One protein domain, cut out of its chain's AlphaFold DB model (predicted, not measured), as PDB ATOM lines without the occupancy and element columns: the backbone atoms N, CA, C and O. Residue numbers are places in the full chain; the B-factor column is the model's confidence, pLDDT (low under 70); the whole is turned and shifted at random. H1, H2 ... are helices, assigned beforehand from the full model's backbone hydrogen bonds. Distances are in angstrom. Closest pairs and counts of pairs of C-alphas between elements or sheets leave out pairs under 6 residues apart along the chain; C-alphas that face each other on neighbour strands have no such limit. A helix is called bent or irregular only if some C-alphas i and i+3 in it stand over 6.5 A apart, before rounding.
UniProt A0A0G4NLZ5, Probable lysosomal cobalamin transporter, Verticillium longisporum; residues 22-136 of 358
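Overview. This is residues 22 to 136 of the 358 residues of the protein "Probable lysosomal cobalamin transporter" of Verticillium longisporum (UniProt A0A0G4NLZ5). The long helix H3 makes the longest axis, and H2 meets it near one end as an open V; at the other end of H2 the bent helix H1 folds back, and its residues 22 to 37 stick out free. The printed part has 115 residues, 103 of them in three named helices in the order H1, H2, H3, with no named strand; its class is all helix, and the whole is extended, with a radius of gyration of the C-alphas of 21.0 A and spans of 67 by 42 by 39 A.

Along the chain. H3, residues 94 to 132, is 55.9 A long and ends at C-alpha 132 (-27.037, 10.996, 125.864). H2, residues 57 to 90, is 48.7 A long. H1, residues 22 to 51, begins at C-alpha 22 (-41.335, 55.378, 112.262); assigned as one helix by its hydrogen bonds, it is bent, with C-alphas 40 and 43 6.8 A apart, into H1a, residues 22 to 40, and H1b, residues 43 to 51.

Arrangement. H3 and H2 are near each other, with closest C-alphas 8.2 A apart. H2, with residues 60 to 68 alone, touches H1b at a steep tilt of 49 degrees, opposite ways; the closest C-alphas, of Glu 48 and Ser 64, are 5.3 A apart. H1a is apart from H2 and H3. Every O i to N i+4 pair is within hydrogen-bond range in H1a, H1b and H2, and 33 of 35 in H3.

Size, cuts and confidence. The C-alphas farthest apart, of Gly 91 and Ser 135, are 66.5 A apart. The printed part has no cut, and both links are tight. Residues 53 to 55 have pLDDT under 70.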
ATOM      1  N   ARG A  22     -42.569  54.590 112.149       88.69
ATOM      2  CA  ARG A  22     -41.335  55.378 112.262       88.69
ATOM      3  C   ARG A  22     -40.325  54.753 113.228       88.69
ATOM      4  O   ARG A  22     -39.149  54.689 112.895       88.69
ATOM      5  N   VAL A  23     -40.763  54.296 114.402       89.25
ATOM      6  CA  VAL A  23     -39.885  53.665 115.398       89.25
ATOM      7  C   VAL A  23     -39.375  52.325 114.879       89.25
ATOM      8  O   VAL A  23     -38.191  52.044 115.024       89.25
ATOM      9  N   LEU A  24     -40.221  51.545 114.200       88.75
ATOM     10  CA  LEU A  24     -39.791  50.316 113.529       88.75
ATOM     11  C   LEU A  24     -38.717  50.597 112.471       88.75
ATOM     12  O   LEU A  24     -37.668  49.969 112.510       88.75
ATOM     13  N   LEU A  25     -38.922  51.578 111.585       91.56
ATOM     14  CA  LEU A  25     -37.940  51.953 110.558       91.56
ATOM     15  C   LEU A  25     -36.617  52.454 111.152       91.56
ATOM     16  O   LEU A  25     -35.541  52.106 110.662       91.56
ATOM     17  N   VAL A  26     -36.689  53.275 112.201       93.56
ATOM     18  CA  VAL A  26     -35.502  53.784 112.900       93.56
ATOM     19  C   VAL A  26     -34.770  52.642 113.604       93.56
ATOM     20  O   VAL A  26     -33.564  52.513 113.430       93.56
ATOM     21  N   SER A  27     -35.485  51.775 114.322       91.94
ATOM     22  CA  SER A  27     -34.921  50.592 114.981       91.94
ATOM     23  C   SER A  27     -34.267  49.637 113.981       91.94
ATOM     24  O   SER A  27     -33.156  49.160 114.213       91.94
ATOM     25  N   TRP A  28     -34.896  49.423 112.822       94.88
ATOM     26  CA  TRP A  28     -34.338  48.586 111.763       94.88
ATOM     27  C   TRP A  28     -33.059  49.186 111.185       94.88
ATOM     28  O   TRP A  28     -32.078  48.475 110.999       94.88
ATOM     29  N   ARG A  29     -33.028  50.505 110.958       96.06
ATOM     30  CA  ARG A  29     -31.812  51.211 110.527       96.06
ATOM     31  C   ARG A  29     -30.710  51.125 111.571       96.06
ATOM     32  O   ARG A  29     -29.583  50.826 111.204       96.06
ATOM     33  N   ILE A  30     -31.020  51.372 112.844       95.50
ATOM     34  CA  ILE A  30     -30.034  51.286 113.928       95.50
ATOM     35  C   ILE A  30     -29.474  49.868 113.990       95.50
ATOM     36  O   ILE A  30     -28.265  49.702 113.934       95.50
ATOM     37  N   THR A  31     -30.336  48.852 114.025       94.69
ATOM     38  CA  THR A  31     -29.917  47.447 114.061       94.69
ATOM     39  C   THR A  31     -29.096  47.077 112.829       94.69
ATOM     40  O   THR A  31     -28.046  46.455 112.965       94.69
ATOM     41  N   TYR A  32     -29.512  47.492 111.633       94.75
ATOM     42  CA  TYR A  32     -28.769  47.258 110.396       94.75
ATOM     43  C   TYR A  32     -27.371  47.883 110.448       94.75
ATOM     44  O   TYR A  32     -26.384  47.192 110.227       94.75
ATOM     45  N   TRP A  33     -27.263  49.168 110.791       94.81
ATOM     46  CA  TRP A  33     -25.972  49.856 110.819       94.81
ATOM     47  C   TRP A  33     -25.079  49.374 111.962       94.81
ATOM     48  O   TRP A  33     -23.870  49.254 111.782       94.81
ATOM     49  N   LEU A  34     -25.664  49.038 113.112       94.75
ATOM     50  CA  LEU A  34     -24.949  48.462 114.245       94.75
ATOM     51  C   LEU A  34     -24.417  47.068 113.912       94.75
ATOM     52  O   LEU A  34     -23.243  46.804 114.143       94.75
ATOM     53  N   THR A  35     -25.245  46.186 113.346       93.44
ATOM     54  CA  THR A  35     -24.811  44.836 112.944       93.44
ATOM     55  C   THR A  35     -23.783  44.903 111.824       93.44
ATOM     56  O   THR A  35     -22.782  44.199 111.879       93.44
ATOM     57  N   PHE A  36     -23.961  45.811 110.865       92.56
ATOM     58  CA  PHE A  36     -22.976  46.063 109.822       92.56
ATOM     59  C   PHE A  36     -21.628  46.490 110.415       92.56
ATOM     60  O   PHE A  36     -20.608  45.876 110.111       92.56
ATOM     61  N   ALA A  37     -21.612  47.479 111.313       91.69
ATOM     62  CA  ALA A  37     -20.378  47.925 111.954       91.69
ATOM     63  C   ALA A  37     -19.736  46.821 112.813       91.69
ATOM     64  O   ALA A  37     -18.516  46.635 112.800       91.69
ATOM     65  N   LEU A  38     -20.565  46.053 113.521       90.44
ATOM     66  CA  LEU A  38     -20.126  44.940 114.352       90.44
ATOM     67  C   LEU A  38     -19.457  43.842 113.518       90.44
ATOM     68  O   LEU A  38     -18.400  43.353 113.900       90.44
ATOM     69  N   THR A  39     -20.038  43.470 112.379       89.62
ATOM     70  CA  THR A  39     -19.527  42.391 111.524       89.62
ATOM     71  C   THR A  39     -18.338  42.812 110.675       89.62
ATOM     72  O   THR A  39     -17.420  42.016 110.506       89.62
ATOM     73  N   TRP A  40     -18.336  44.033 110.145       87.88
ATOM     74  CA  TRP A  40     -17.292  44.468 109.218       87.88
ATOM     75  C   TRP A  40     -16.078  45.088 109.906       87.88
ATOM     76  O   TRP A  40     -14.991  45.024 109.348       87.88
ATOM     77  N   PHE A  41     -16.226  45.648 111.109       85.38
ATOM     78  CA  PHE A  41     -15.111  46.300 111.805       85.38
ATOM     79  C   PHE A  41     -14.811  45.648 113.148       85.38
ATOM     80  O   PHE A  41     -13.691  45.202 113.376       85.38
ATOM     81  N   ILE A  42     -15.803  45.557 114.034       85.88
ATOM     82  CA  ILE A  42     -15.548  45.177 115.430       85.88
ATOM     83  C   ILE A  42     -15.106  43.713 115.533       85.88
ATOM     84  O   ILE A  42     -14.089  43.438 116.157       85.88
ATOM     85  N   LEU A  43     -15.833  42.777 114.920       86.31
ATOM     86  CA  LEU A  43     -15.534  41.343 114.988       86.31
ATOM     87  C   LEU A  43     -14.168  40.979 114.374       86.31
ATOM     88  O   LEU A  43     -13.419  40.269 115.044       86.31
ATOM     89  N   PRO A  44     -13.798  41.459 113.169       87.12
ATOM     90  CA  PRO A  44     -12.475  41.201 112.601       87.12
ATOM     91  C   PRO A  44     -11.340  41.771 113.455       87.12
ATOM     92  O   PRO A  44     -10.394  41.051 113.765       87.12
ATOM     93  N   ILE A  45     -11.473  43.023 113.918       84.94
ATOM     94  CA  ILE A  45     -10.470  43.659 114.789       84.94
ATOM     95  C   ILE A  45     -10.326  42.875 116.093       84.94
ATOM     96  O   ILE A  45      -9.210  42.680 116.560       84.94
ATOM     97  N   LEU A  46     -11.431  42.406 116.681       82.94
ATOM     98  CA  LEU A  46     -11.400  41.632 117.920       82.94
ATOM     99  C   LEU A  46     -10.788  40.239 117.715       82.94
ATOM    100  O   LEU A  46     -10.091  39.746 118.598       82.94
ATOM    101  N   GLY A  47     -11.021  39.623 116.552       82.75
ATOM    102  CA  GLY A  47     -10.399  38.361 116.158       82.75
ATOM    103  C   GLY A  47      -8.882  38.486 116.028       82.75
ATOM    104  O   GLY A  47      -8.153  37.730 116.661       82.75
ATOM    105  N   GLU A  48      -8.406  39.485 115.286       84.19
ATOM    106  CA  GLU A  48      -6.970  39.752 115.136       84.19
ATOM    107  C   GLU A  48      -6.328  40.252 116.435       84.19
ATOM    108  O   GLU A  48      -5.190  39.910 116.730       84.19
ATOM    109  N   TYR A  49      -7.059  41.012 117.255       80.50
ATOM    110  CA  TYR A  49      -6.601  41.424 118.582       80.50
ATOM    111  C   TYR A  49      -6.429  40.228 119.529       80.50
ATOM    112  O   TYR A  49      -5.491  40.205 120.317       80.50
ATOM    113  N   SER A  50      -7.312  39.226 119.452       79.88
ATOM    114  CA  SER A  50      -7.182  37.997 120.242       79.88
ATOM    115  C   SER A  50      -5.990  37.141 119.812       79.88
ATOM    116  O   SER A  50      -5.474  36.389 120.637       79.88
ATOM    117  N   ASP A  51      -5.591  37.213 118.543       75.69
ATOM    118  CA  ASP A  51      -4.446  36.469 118.003       75.69
ATOM    119  C   ASP A  51      -3.122  37.220 118.248       75.69
ATOM    120  O   ASP A  51      -2.081  36.626 118.531       75.69
ATOM    121  N   ALA A  52      -3.172  38.557 118.238       72.06
ATOM    122  CA  ALA A  52      -2.074  39.456 118.576       72.06
ATOM    123  C   ALA A  52      -1.849  39.503 120.100       72.06
ATOM    124  O   ALA A  52      -2.125  40.496 120.766       72.06
ATOM    125  N   GLY A  53      -1.342  38.415 120.677       65.00
ATOM    126  CA  GLY A  53      -1.049  38.281 122.108       65.00
ATOM    127  C   GLY A  53       0.097  39.157 122.645       65.00
ATOM    128  O   GLY A  53       0.846  38.688 123.502       65.00
ATOM    129  N   TYR A  54       0.294  40.396 122.167       69.00
ATOM    130  CA  TYR A  54       1.332  41.268 122.730       69.00
ATOM    131  C   TYR A  54       0.894  41.918 124.046       69.00
ATOM    132  O   TYR A  54      -0.288  42.063 124.355       69.00
ATOM    133  N   ARG A  55       1.894  42.314 124.836       60.81
ATOM    134  CA  ARG A  55       1.752  42.808 126.213       60.81
ATOM    135  C   ARG A  55       1.155  44.221 126.312       60.81
ATOM    136  O   ARG A  55       0.657  44.578 127.376       60.81
ATOM    137  N   GLU A  56       1.205  45.013 125.237       75.62
ATOM    138  CA  GLU A  56       0.728  46.402 125.212       75.62
ATOM    139  C   GLU A  56      -0.557  46.554 124.374       75.62
ATOM    140  O   GLU A  56      -0.550  46.282 123.173       75.62
ATOM    141  N   PRO A  57      -1.670  47.043 124.958       72.69
ATOM    142  CA  PRO A  57      -2.965  47.068 124.276       72.69
ATOM    143  C   PRO A  57      -3.024  48.062 123.106       72.69
ATOM    144  O   PRO A  57      -3.826  47.881 122.193       72.69
ATOM    145  N   LYS A  58      -2.195  49.114 123.110       75.94
ATOM    146  CA  LYS A  58      -2.198  50.149 122.062       75.94
ATOM    147  C   LYS A  58      -1.581  49.647 120.758       75.94
ATOM    148  O   LYS A  58      -2.183  49.816 119.699       75.94
ATOM    149  N   ASP A  59      -0.432  48.988 120.853       74.88
ATOM    150  CA  ASP A  59       0.278  48.450 119.693       74.88
ATOM    151  C   ASP A  59      -0.496  47.290 119.058       74.88
ATOM    152  O   ASP A  59      -0.561  47.191 117.834       74.88
ATOM    153  N   ASN A  60      -1.203  46.501 119.873       75.81
ATOM    154  CA  ASN A  60      -2.099  45.445 119.397       75.81
ATOM    155  C   ASN A  60      -3.239  45.982 118.543       75.81
ATOM    156  O   ASN A  60      -3.515  45.436 117.480       75.81
ATOM    157  N   VAL A  61      -3.904  47.045 119.005       77.50
ATOM    158  CA  VAL A  61      -5.032  47.639 118.275       77.50
ATOM    159  C   VAL A  61      -4.559  48.276 116.974       77.50
ATOM    160  O   VAL A  61      -5.231  48.144 115.956       77.50
ATOM    161  N   LEU A  62      -3.406  48.948 116.965       81.50
ATOM    162  CA  LEU A  62      -2.877  49.534 115.733       81.50
ATOM    163  C   LEU A  62      -2.445  48.454 114.731       81.50
ATOM    164  O   LEU A  62      -2.684  48.598 113.529       81.50
ATOM    165  N   TYR A  63      -1.842  47.369 115.223       82.19
ATOM    166  CA  TYR A  63      -1.456  46.223 114.407       82.19
ATOM    167  C   TYR A  63      -2.673  45.520 113.795       82.19
ATOM    168  O   TYR A  63      -2.715  45.357 112.575       82.19
ATOM    169  N   SER A  64      -3.688  45.182 114.597       84.69
ATOM    170  CA  SER A  64      -4.920  44.548 114.106       84.69
ATOM    171  C   SER A  64      -5.723  45.474 113.192       84.69
ATOM    172  O   SER A  64      -6.287  45.052 112.190       84.69
ATOM    173  N   LEU A  65      -5.723  46.785 113.437       84.81
ATOM    174  CA  LEU A  65      -6.369  47.713 112.512       84.81
ATOM    175  C   LEU A  65      -5.669  47.725 111.145       84.81
ATOM    176  O   LEU A  65      -6.334  47.763 110.110       84.81
ATOM    177  N   ARG A  66      -4.331  47.677 111.122       86.44
ATOM    178  CA  ARG A  66      -3.548  47.662 109.880       86.44
ATOM    179  C   ARG A  66      -3.698  46.345 109.122       86.44
ATOM    180  O   ARG A  66      -3.854  46.381 107.901       86.44
ATOM    181  N   ALA A  67      -3.648  45.215 109.820       84.06
ATOM    182  CA  ALA A  67      -3.819  43.894 109.223       84.06
ATOM    183  C   ALA A  67      -5.233  43.733 108.635       84.06
ATOM    184  O   ALA A  67      -5.366  43.442 107.441       84.06
ATOM    185  N   ASN A  68      -6.270  44.087 109.393       86.56
ATOM    186  CA  ASN A  68      -7.641  44.064 108.898       86.56
ATOM    187  C   ASN A  68      -7.868  45.050 107.731       86.56
ATOM    188  O   ASN A  68      -8.518  44.723 106.736       86.56
ATOM    189  N   ALA A  69      -7.284  46.254 107.788       87.50
ATOM    190  CA  ALA A  69      -7.351  47.206 106.677       87.50
ATOM    191  C   ALA A  69      -6.682  46.660 105.405       87.50
ATOM    192  O   ALA A  69      -7.206  46.856 104.308       87.50
ATOM    193  N   GLN A  70      -5.562  45.942 105.536       90.44
ATOM    194  CA  GLN A  70      -4.911  45.275 104.411       90.44
ATOM    195  C   GLN A  70      -5.790  44.158 103.834       90.44
ATOM    196  O   GLN A  70      -5.918  44.064 102.612       90.44
ATOM    197  N   TYR A  71      -6.423  43.341 104.681       88.50
ATOM    198  CA  TYR A  71      -7.367  42.314 104.236       88.50
ATOM    199  C   TYR A  71      -8.520  42.928 103.435       88.50
ATOM    200  O   TYR A  71      -8.768  42.531 102.294       88.50
ATOM    201  N   HIS A  72      -9.172  43.957 103.981       89.69
ATOM    202  CA  HIS A  72     -10.237  44.660 103.276       89.69
ATOM    203  C   HIS A  72      -9.741  45.296 101.975       89.69
ATOM    204  O   HIS A  72     -10.409  45.157 100.953       89.69
ATOM    205  N   ALA A  73      -8.563  45.925 101.965       92.19
ATOM    206  CA  ALA A  73      -7.980  46.501 100.755       92.19
ATOM    207  C   ALA A  73      -7.740  45.444  99.664       92.19
ATOM    208  O   ALA A  73      -8.034  45.698  98.497       92.19
ATOM    209  N   MET A  74      -7.273  44.243 100.027       93.50
ATOM    210  CA  MET A  74      -7.113  43.136  99.077       93.50
ATOM    211  C   MET A  74      -8.460  42.642  98.537       93.50
ATOM    212  O   MET A  74      -8.596  42.454  97.329       93.50
ATOM    213  N   VAL A  75      -9.470  42.474  99.397       90.81
ATOM    214  CA  VAL A  75     -10.812  42.018  98.989       90.81
ATOM    215  C   VAL A  75     -11.506  43.049  98.097       90.81
ATOM    216  O   VAL A  75     -12.007  42.697  97.028       90.81
ATOM    217  N   PHE A  76     -11.502  44.325  98.490       91.88
ATOM    218  CA  PHE A  76     -12.039  45.410  97.666       91.88
ATOM    219  C   PHE A  76     -11.251  45.566  96.364       91.88
ATOM    220  O   PHE A  76     -11.862  45.787  95.322       91.88
ATOM    221  N   GLY A  77      -9.927  45.390  96.392       95.06
ATOM    222  CA  GLY A  77      -9.082  45.398  95.199       95.06
ATOM    223  C   GLY A  77      -9.448  44.285  94.216       95.06
ATOM    224  O   GLY A  77      -9.689  44.558  93.043       95.06
ATOM    225  N   ALA A  78      -9.578  43.042  94.690       94.19
ATOM    226  CA  ALA A  78     -10.015  41.917  93.863       94.19
ATOM    227  C   ALA A  78     -11.440  42.125  93.316       94.19
ATOM    228  O   ALA A  78     -11.698  41.868  92.139       94.19
ATOM    229  N   GLY A  79     -12.349  42.652  94.143       90.69
ATOM    230  CA  GLY A  79     -13.702  43.021  93.728       90.69
ATOM    231  C   GLY A  79     -13.720  44.116  92.659       90.69
ATOM    232  O   GLY A  79     -14.478  44.011  91.697       90.69
ATOM    233  N   LEU A  80     -12.856  45.128  92.778       92.19
ATOM    234  CA  LEU A  80     -12.716  46.208  91.799       92.19
ATOM    235  C   LEU A  80     -12.158  45.690  90.469       92.19
ATOM    236  O   LEU A  80     -12.677  46.051  89.418       92.19
ATOM    237  N   VAL A  81     -11.153  44.809  90.497       94.00
ATOM    238  CA  VAL A  81     -10.636  44.152  89.283       94.00
ATOM    239  C   VAL A  81     -11.734  43.329  88.607       94.00
ATOM    240  O   VAL A  81     -11.935  43.450  87.398       94.00
ATOM    241  N   GLY A  82     -12.494  42.548  89.382       88.69
ATOM    242  CA  GLY A  82     -13.652  41.808  88.877       88.69
ATOM    243  C   GLY A  82     -14.714  42.728  88.266       88.69
ATOM    244  O   GLY A  82     -15.224  42.443  87.185       88.69
ATOM    245  N   LEU A  83     -14.995  43.867  88.905       87.19
ATOM    246  CA  LEU A  83     -15.920  44.881  88.398       87.19
ATOM    247  C   LEU A  83     -15.434  45.478  87.068       87.19
ATOM    248  O   LEU A  83     -16.209  45.547  86.117       87.19
ATOM    249  N   VAL A  84     -14.159  45.868  86.972       89.62
ATOM    250  CA  VAL A  84     -13.555  46.418  85.745       89.62
ATOM    251  C   VAL A  84     -13.601  45.399  84.606       89.62
ATOM    252  O   VAL A  84     -13.963  45.749  83.481       89.62
ATOM    253  N   TYR A  85     -13.301  44.130  84.892       88.81
ATOM    254  CA  TYR A  85     -13.417  43.045  83.918       88.81
ATOM    255  C   TYR A  85     -14.853  42.904  83.389       88.81
ATOM    256  O   TYR A  85     -15.070  42.787  82.181       88.81
ATOM    257  N   LEU A  86     -15.841  42.973  84.283       84.88
ATOM    258  CA  LEU A  86     -17.257  42.813  83.950       84.88
ATOM    259  C   LEU A  86     -17.778  43.989  83.112       84.88
ATOM    260  O   LEU A  86     -18.475  43.785  82.119       84.88
ATOM    261  N   VAL A  87     -17.366  45.211  83.459       85.50
ATOM    262  CA  VAL A  87     -17.663  46.429  82.694       85.50
ATOM    263  C   VAL A  87     -17.044  46.375  81.297       85.50
ATOM    264  O   VAL A  87     -17.711  46.718  80.324       85.50
ATOM    265  N   THR A  88     -15.799  45.905  81.179       84.06
ATOM    266  CA  THR A  88     -15.107  45.791  79.882       84.06
ATOM    267  C   THR A  88     -15.728  44.702  79.000       84.06
ATOM    268  O   THR A  88     -15.820  44.872  77.789       84.06
ATOM    269  N   SER A  89     -16.204  43.604  79.595       82.44
ATOM    270  CA  SER A  89     -16.754  42.455  78.858       82.44
ATOM    271  C   SER A  89     -18.219  42.623  78.428       82.44
ATOM    272  O   SER A  89     -18.631  42.041  77.426       82.44
ATOM    273  N   HIS A  90     -19.038  43.363  79.185       77.56
ATOM    274  CA  HIS A  90     -20.491  43.474  78.955       77.56
ATOM    275  C   HIS A  90     -20.988  44.907  78.700       77.56
ATOM    276  O   HIS A  90     -22.183  45.108  78.458       77.56
ATOM    277  N   GLY A  91     -20.096  45.900  78.745       72.25
ATOM    278  CA  GLY A  91     -20.453  47.317  78.699       72.25
ATOM    279  C   GLY A  91     -21.124  47.813  79.991       72.25
ATOM    280  O   GLY A  91     -21.519  47.036  80.862       72.25
ATOM    281  N   LEU A  92     -21.270  49.136  80.130       73.38
ATOM    282  CA  LEU A  92     -21.899  49.778  81.296       73.38
ATOM    283  C   LEU A  92     -23.435  49.688  81.252       73.38
ATOM    284  O   LEU A  92     -24.134  50.687  81.105       73.38
ATOM    285  N   ASN A  93     -23.975  48.482  81.421       81.19
ATOM    286  CA  ASN A  93     -25.406  48.276  81.622       81.19
ATOM    287  C   ASN A  93     -25.719  48.161  83.119       81.19
ATOM    288  O   ASN A  93     -25.533  47.105  83.727       81.19
ATOM    289  N   PHE A  94     -26.241  49.237  83.720       81.69
ATOM    290  CA  PHE A  94     -26.613  49.276  85.145       81.69
ATOM    291  C   PHE A  94     -27.600  48.166  85.549       81.69
ATOM    292  O   PHE A  94     -27.560  47.684  86.682       81.69
ATOM    293  N   ALA A  95     -28.453  47.721  84.621       83.81
ATOM    294  CA  ALA A  95     -29.363  46.602  84.844       83.81
ATOM    295  C   ALA A  95     -28.606  45.275  85.039       83.81
ATOM    296  O   ALA A  95     -28.835  44.583  86.030       83.81
ATOM    297  N   SER A  96     -27.659  44.959  84.151       83.88
ATOM    298  CA  SER A  96     -26.834  43.745  84.224       83.88
ATOM    299  C   SER A  96     -25.865  43.766  85.406       83.88
ATOM    300  O   SER A  96     -25.594  42.730  86.010       83.88
ATOM    301  N   LEU A  97     -25.367  44.945  85.790       84.12
ATOM    302  CA  LEU A  97     -24.532  45.086  86.983       84.12
ATOM    303  C   LEU A  97     -25.332  44.813  88.267       84.12
ATOM    304  O   LEU A  97     -24.868  44.121  89.171       84.12
ATOM    305  N   LYS A  98     -26.569  45.312  88.345       86.88
ATOM    306  CA  LYS A  98     -27.440  45.059  89.497       86.88
ATOM    307  C   LYS A  98     -27.770  43.572  89.634       86.88
ATOM    308  O   LYS A  98     -27.711  43.042  90.742       86.88
ATOM    309  N   THR A  99     -28.113  42.896  88.536       87.81
ATOM    310  CA  THR A  99     -28.465  41.468  88.574       87.81
ATOM    311  C   THR A  99     -27.266  40.589  88.913       87.81
ATOM    312  O   THR A  99     -27.420  39.647  89.686       87.81
ATOM    313  N   THR A 100     -26.070  40.914  88.419       86.06
ATOM    314  CA  THR A 100     -24.835  40.175  88.739       86.06
ATOM    315  C   THR A 100     -24.427  40.334  90.201       86.06
ATOM    316  O   THR A 100     -24.155  39.332  90.857       86.06
ATOM    317  N   ILE A 101     -24.467  41.552  90.754       88.88
ATOM    318  CA  ILE A 101     -24.209  41.782  92.187       88.88
ATOM    319  C   ILE A 101     -25.235  41.032  93.050       88.88
ATOM    320  O   ILE A 101     -24.873  40.399  94.043       88.88
ATOM    321  N   MET A 102     -26.513  41.054  92.657       90.62
ATOM    322  CA  MET A 102     -27.576  40.331  93.359       90.62
ATOM    323  C   MET A 102     -27.365  38.810  93.302       90.62
ATOM    324  O   MET A 102     -27.486  38.133  94.322       90.62
ATOM    325  N   ALA A 103     -26.985  38.273  92.140       92.31
ATOM    326  CA  ALA A 103     -26.662  36.860  91.968       92.31
ATOM    327  C   ALA A 103     -25.444  36.441  92.804       92.31
ATOM    328  O   ALA A 103     -25.476  35.392  93.443       92.31
ATOM    329  N   LEU A 104     -24.401  37.276  92.865       89.94
ATOM    330  CA  LEU A 104     -23.204  37.018  93.667       89.94
ATOM    331  C   LEU A 104     -23.529  36.960  95.169       89.94
ATOM    332  O   LEU A 104     -23.036  36.080  95.876       89.94
ATOM    333  N   ALA A 105     -24.416  37.838  95.647       92.19
ATOM    334  CA  ALA A 105     -24.902  37.804  97.026       92.19
ATOM    335  C   ALA A 105     -25.670  36.504  97.335       92.19
ATOM    336  O   ALA A 105     -25.441  35.883  98.376       92.19
ATOM    337  N   TYR A 106     -26.532  36.047  96.419       94.19
ATOM    338  CA  TYR A 106     -27.204  34.751  96.563       94.19
ATOM    339  C   TYR A 106     -26.227  33.579  96.538       94.19
ATOM    340  O   TYR A 106     -26.415  32.623  97.286       94.19
ATOM    341  N   PHE A 107     -25.169  33.662  95.731       95.19
ATOM    342  CA  PHE A 107     -24.136  32.635  95.668       95.19
ATOM    343  C   PHE A 107     -23.423  32.478  97.015       95.19
ATOM    344  O   PHE A 107     -23.260  31.360  97.501       95.19
ATOM    345  N   TRP A 108     -23.085  33.594  97.669       92.31
ATOM    346  CA  TRP A 108     -22.521  33.574  99.020       92.31
ATOM    347  C   TRP A 108     -23.482  32.945 100.037       92.31
ATOM    348  O   TRP A 108     -23.087  32.072 100.811       92.31
ATOM    349  N   GLY A 109     -24.761  33.328  99.989       93.31
ATOM    350  CA  GLY A 109     -25.800  32.743 100.839       93.31
ATOM    351  C   GLY A 109     -25.976  31.237 100.621       93.31
ATOM    352  O   GLY A 109     -26.123  30.492 101.587       93.31
ATOM    353  N   LEU A 110     -25.898  30.771  99.372       94.56
ATOM    354  CA  LEU A 110     -25.965  29.352  99.015       94.56
ATOM    355  C   LEU A 110     -24.753  28.572  99.514       94.56
ATOM    356  O   LEU A 110     -24.932  27.526 100.130       94.56
ATOM    357  N   ILE A 111     -23.533  29.080  99.307       94.56
ATOM    358  CA  ILE A 111     -22.313  28.460  99.846       94.56
ATOM    359  C   ILE A 111     -22.429  28.326 101.366       94.56
ATOM    360  O   ILE A 111     -22.179  27.252 101.917       94.56
ATOM    361  N   PHE A 112     -22.860  29.396 102.041       91.88
ATOM    362  CA  PHE A 112     -23.051  29.393 103.486       91.88
ATOM    363  C   PHE A 112     -24.115  28.371 103.913       91.88
ATOM    364  O   PHE A 112     -23.869  27.567 104.809       91.88
ATOM    365  N   ALA A 113     -25.263  28.321 103.232       92.12
ATOM    366  CA  ALA A 113     -26.319  27.349 103.506       92.12
ATOM    367  C   ALA A 113     -25.848  25.899 103.311       92.12
ATOM    368  O   ALA A 113     -26.118  25.052 104.161       92.12
ATOM    369  N   ILE A 114     -25.099  25.610 102.242       92.38
ATOM    370  CA  ILE A 114     -24.519  24.285 101.985       92.38
ATOM    371  C   ILE A 114     -23.535  23.910 103.099       92.38
ATOM    372  O   ILE A 114     -23.588  22.792 103.616       92.38
ATOM    373  N   TYR A 115     -22.675  24.842 103.516       89.50
ATOM    374  CA  TYR A 115     -21.719  24.619 104.599       89.50
ATOM    375  C   TYR A 115     -22.419  24.318 105.934       89.50
ATOM    376  O   TYR A 115     -22.090  23.336 106.611       89.50
ATOM    377  N   LEU A 116     -23.437  25.112 106.291       87.75
ATOM    378  CA  LEU A 116     -24.231  24.886 107.499       87.75
ATOM    379  C   LEU A 116     -25.045  23.599 107.420       87.75
ATOM    380  O   LEU A 116     -25.152  22.905 108.425       87.75
ATOM    381  N   MET A 117     -25.598  23.249 106.261       88.81
ATOM    382  CA  MET A 117     -26.333  21.999 106.097       88.81
ATOM    383  C   MET A 117     -25.398  20.795 106.251       88.81
ATOM    384  O   MET A 117     -25.728  19.858 106.974       88.81
ATOM    385  N   GLY A 118     -24.200  20.840 105.662       85.12
ATOM    386  CA  GLY A 118     -23.212  19.768 105.786       85.12
ATOM    387  C   GLY A 118     -22.773  19.537 107.234       85.12
ATOM    388  O   GLY A 118     -22.843  18.416 107.745       85.12
ATOM    389  N   HIS A 119     -22.355  20.597 107.931       83.88
ATOM    390  CA  HIS A 119     -21.863  20.460 109.301       83.88
ATOM    391  C   HIS A 119     -23.000  20.381 110.330       83.88
ATOM    392  O   HIS A 119     -22.960  19.549 111.236       83.88
ATOM    393  N   GLY A 120     -24.028  21.216 110.216       85.56
ATOM    394  CA  GLY A 120     -25.126  21.337 111.177       85.56
ATOM    395  C   GLY A 120     -26.053  20.123 111.210       85.56
ATOM    396  O   GLY A 120     -26.366  19.638 112.299       85.56
ATOM    397  N   LEU A 121     -26.424  19.571 110.048       84.19
ATOM    398  CA  LEU A 121     -27.364  18.446 109.971       84.19
ATOM    399  C   LEU A 121     -26.771  17.155 110.554       84.19
ATOM    400  O   LEU A 121     -27.481  16.356 111.156       84.19
ATOM    401  N   VAL A 122     -25.459  16.949 110.411       82.44
ATOM    402  CA  VAL A 122     -24.804  15.711 110.860       82.44
ATOM    403  C   VAL A 122     -24.169  15.868 112.237       82.44
ATOM    404  O   VAL A 122     -24.278  14.965 113.070       82.44
ATOM    405  N   SER A 123     -23.481  16.981 112.506       84.88
ATOM    406  CA  SER A 123     -22.703  17.111 113.741       84.88
ATOM    407  C   SER A 123     -23.590  17.293 114.970       84.88
ATOM    408  O   SER A 123     -23.270  16.695 115.998       84.88
ATOM    409  N   ILE A 124     -24.702  18.034 114.875       85.19
ATOM    410  CA  ILE A 124     -25.558  18.368 116.025       85.19
ATOM    411  C   ILE A 124     -26.324  17.134 116.523       85.19
ATOM    412  O   ILE A 124     -26.134  16.777 117.690       85.19
ATOM    413  N   PRO A 125     -27.084  16.392 115.690       85.50
ATOM    414  CA  PRO A 125     -27.767  15.186 116.156       85.50
ATOM    415  C   PRO A 125     -26.769  14.130 116.632       85.50
ATOM    416  O   PRO A 125     -26.902  13.580 117.723       85.50
ATOM    417  N   ARG A 126     -25.683  13.904 115.878       84.75
ATOM    418  CA  ARG A 126     -24.636  12.946 116.267       84.75
ATOM    419  C   ARG A 126     -23.961  13.331 117.583       84.75
ATOM    420  O   ARG A 126     -23.499  12.460 118.319       84.75
ATOM    421  N   ARG A 127     -23.819  14.624 117.872       83.44
ATOM    422  CA  ARG A 127     -23.281  15.132 119.139       83.44
ATOM    423  C   ARG A 127     -24.284  14.894 120.275       83.44
ATOM    424  O   ARG A 127     -23.872  14.359 121.298       83.44
ATOM    425  N   LEU A 128     -25.576  15.159 120.068       85.12
ATOM    426  CA  LEU A 128     -26.643  14.885 121.042       85.12
ATOM    427  C   LEU A 128     -26.741  13.392 121.400       85.12
ATOM    428  O   LEU A 128     -26.662  13.047 122.577       85.12
ATOM    429  N   PHE A 129     -26.779  12.494 120.408       84.19
ATOM    430  CA  PHE A 129     -26.807  11.044 120.649       84.19
ATOM    431  C   PHE A 129     -25.563  10.542 121.400       84.19
ATOM    432  O   PHE A 129     -25.663   9.724 122.315       84.19
ATOM    433  N   ARG A 130     -24.370  11.062 121.076       80.06
ATOM    434  CA  ARG A 130     -23.130  10.712 121.796       80.06
ATOM    435  C   ARG A 130     -23.076  11.266 123.219       80.06
ATOM    436  O   ARG A 130     -22.347  10.710 124.043       80.06
ATOM    437  N   PHE A 131     -23.792  12.354 123.492       78.12
ATOM    438  CA  PHE A 131     -23.888  12.952 124.818       78.12
ATOM    439  C   PHE A 131     -24.974  12.318 125.689       78.12
ATOM    440  O   PHE A 131     -24.823  12.348 126.908       78.12
ATOM    441  N   ALA A 132     -25.997  11.693 125.108       81.94
ATOM    442  CA  ALA A 132     -27.037  10.996 125.864       81.94
ATOM    443  C   ALA A 132     -26.499   9.810 126.696       81.94
ATOM    444  O   ALA A 132     -27.033   9.513 127.760       81.94
ATOM    445  N   SER A 133     -25.406   9.157 126.274       78.81
ATOM    446  CA  SER A 133     -24.791   8.058 127.037       78.81
ATOM    447  C   SER A 133     -23.768   8.553 128.076       78.81
ATOM    448  O   SER A 133     -22.639   8.936 127.751       78.81
ATOM    449  N   ILE A 134     -24.152   8.502 129.356       76.62
ATOM    450  CA  ILE A 134     -23.330   8.938 130.504       76.62
ATOM    451  C   ILE A 134     -22.061   8.079 130.647       76.62
ATOM    452  O   ILE A 134     -20.958   8.617 130.741       76.62
ATOM    453  N   SER A 135     -22.175   6.752 130.546       79.62
ATOM    454  CA  SER A 135     -21.039   5.827 130.698       79.62
ATOM    455  C   SER A 135     -19.977   5.995 129.603       79.62
ATOM    456  O   SER A 135     -18.776   5.934 129.865       79.62
ATOM    457  N   GLY A 136     -20.406   6.271 128.366       81.44
ATOM    458  CA  GLY A 136     -19.499   6.550 127.251       81.44
ATOM    459  C   GLY A 136     -18.777   7.891 127.403       81.44
ATOM    460  O   GLY A 136     -17.625   8.026 126.989       81.44
TER     461      GLY A 136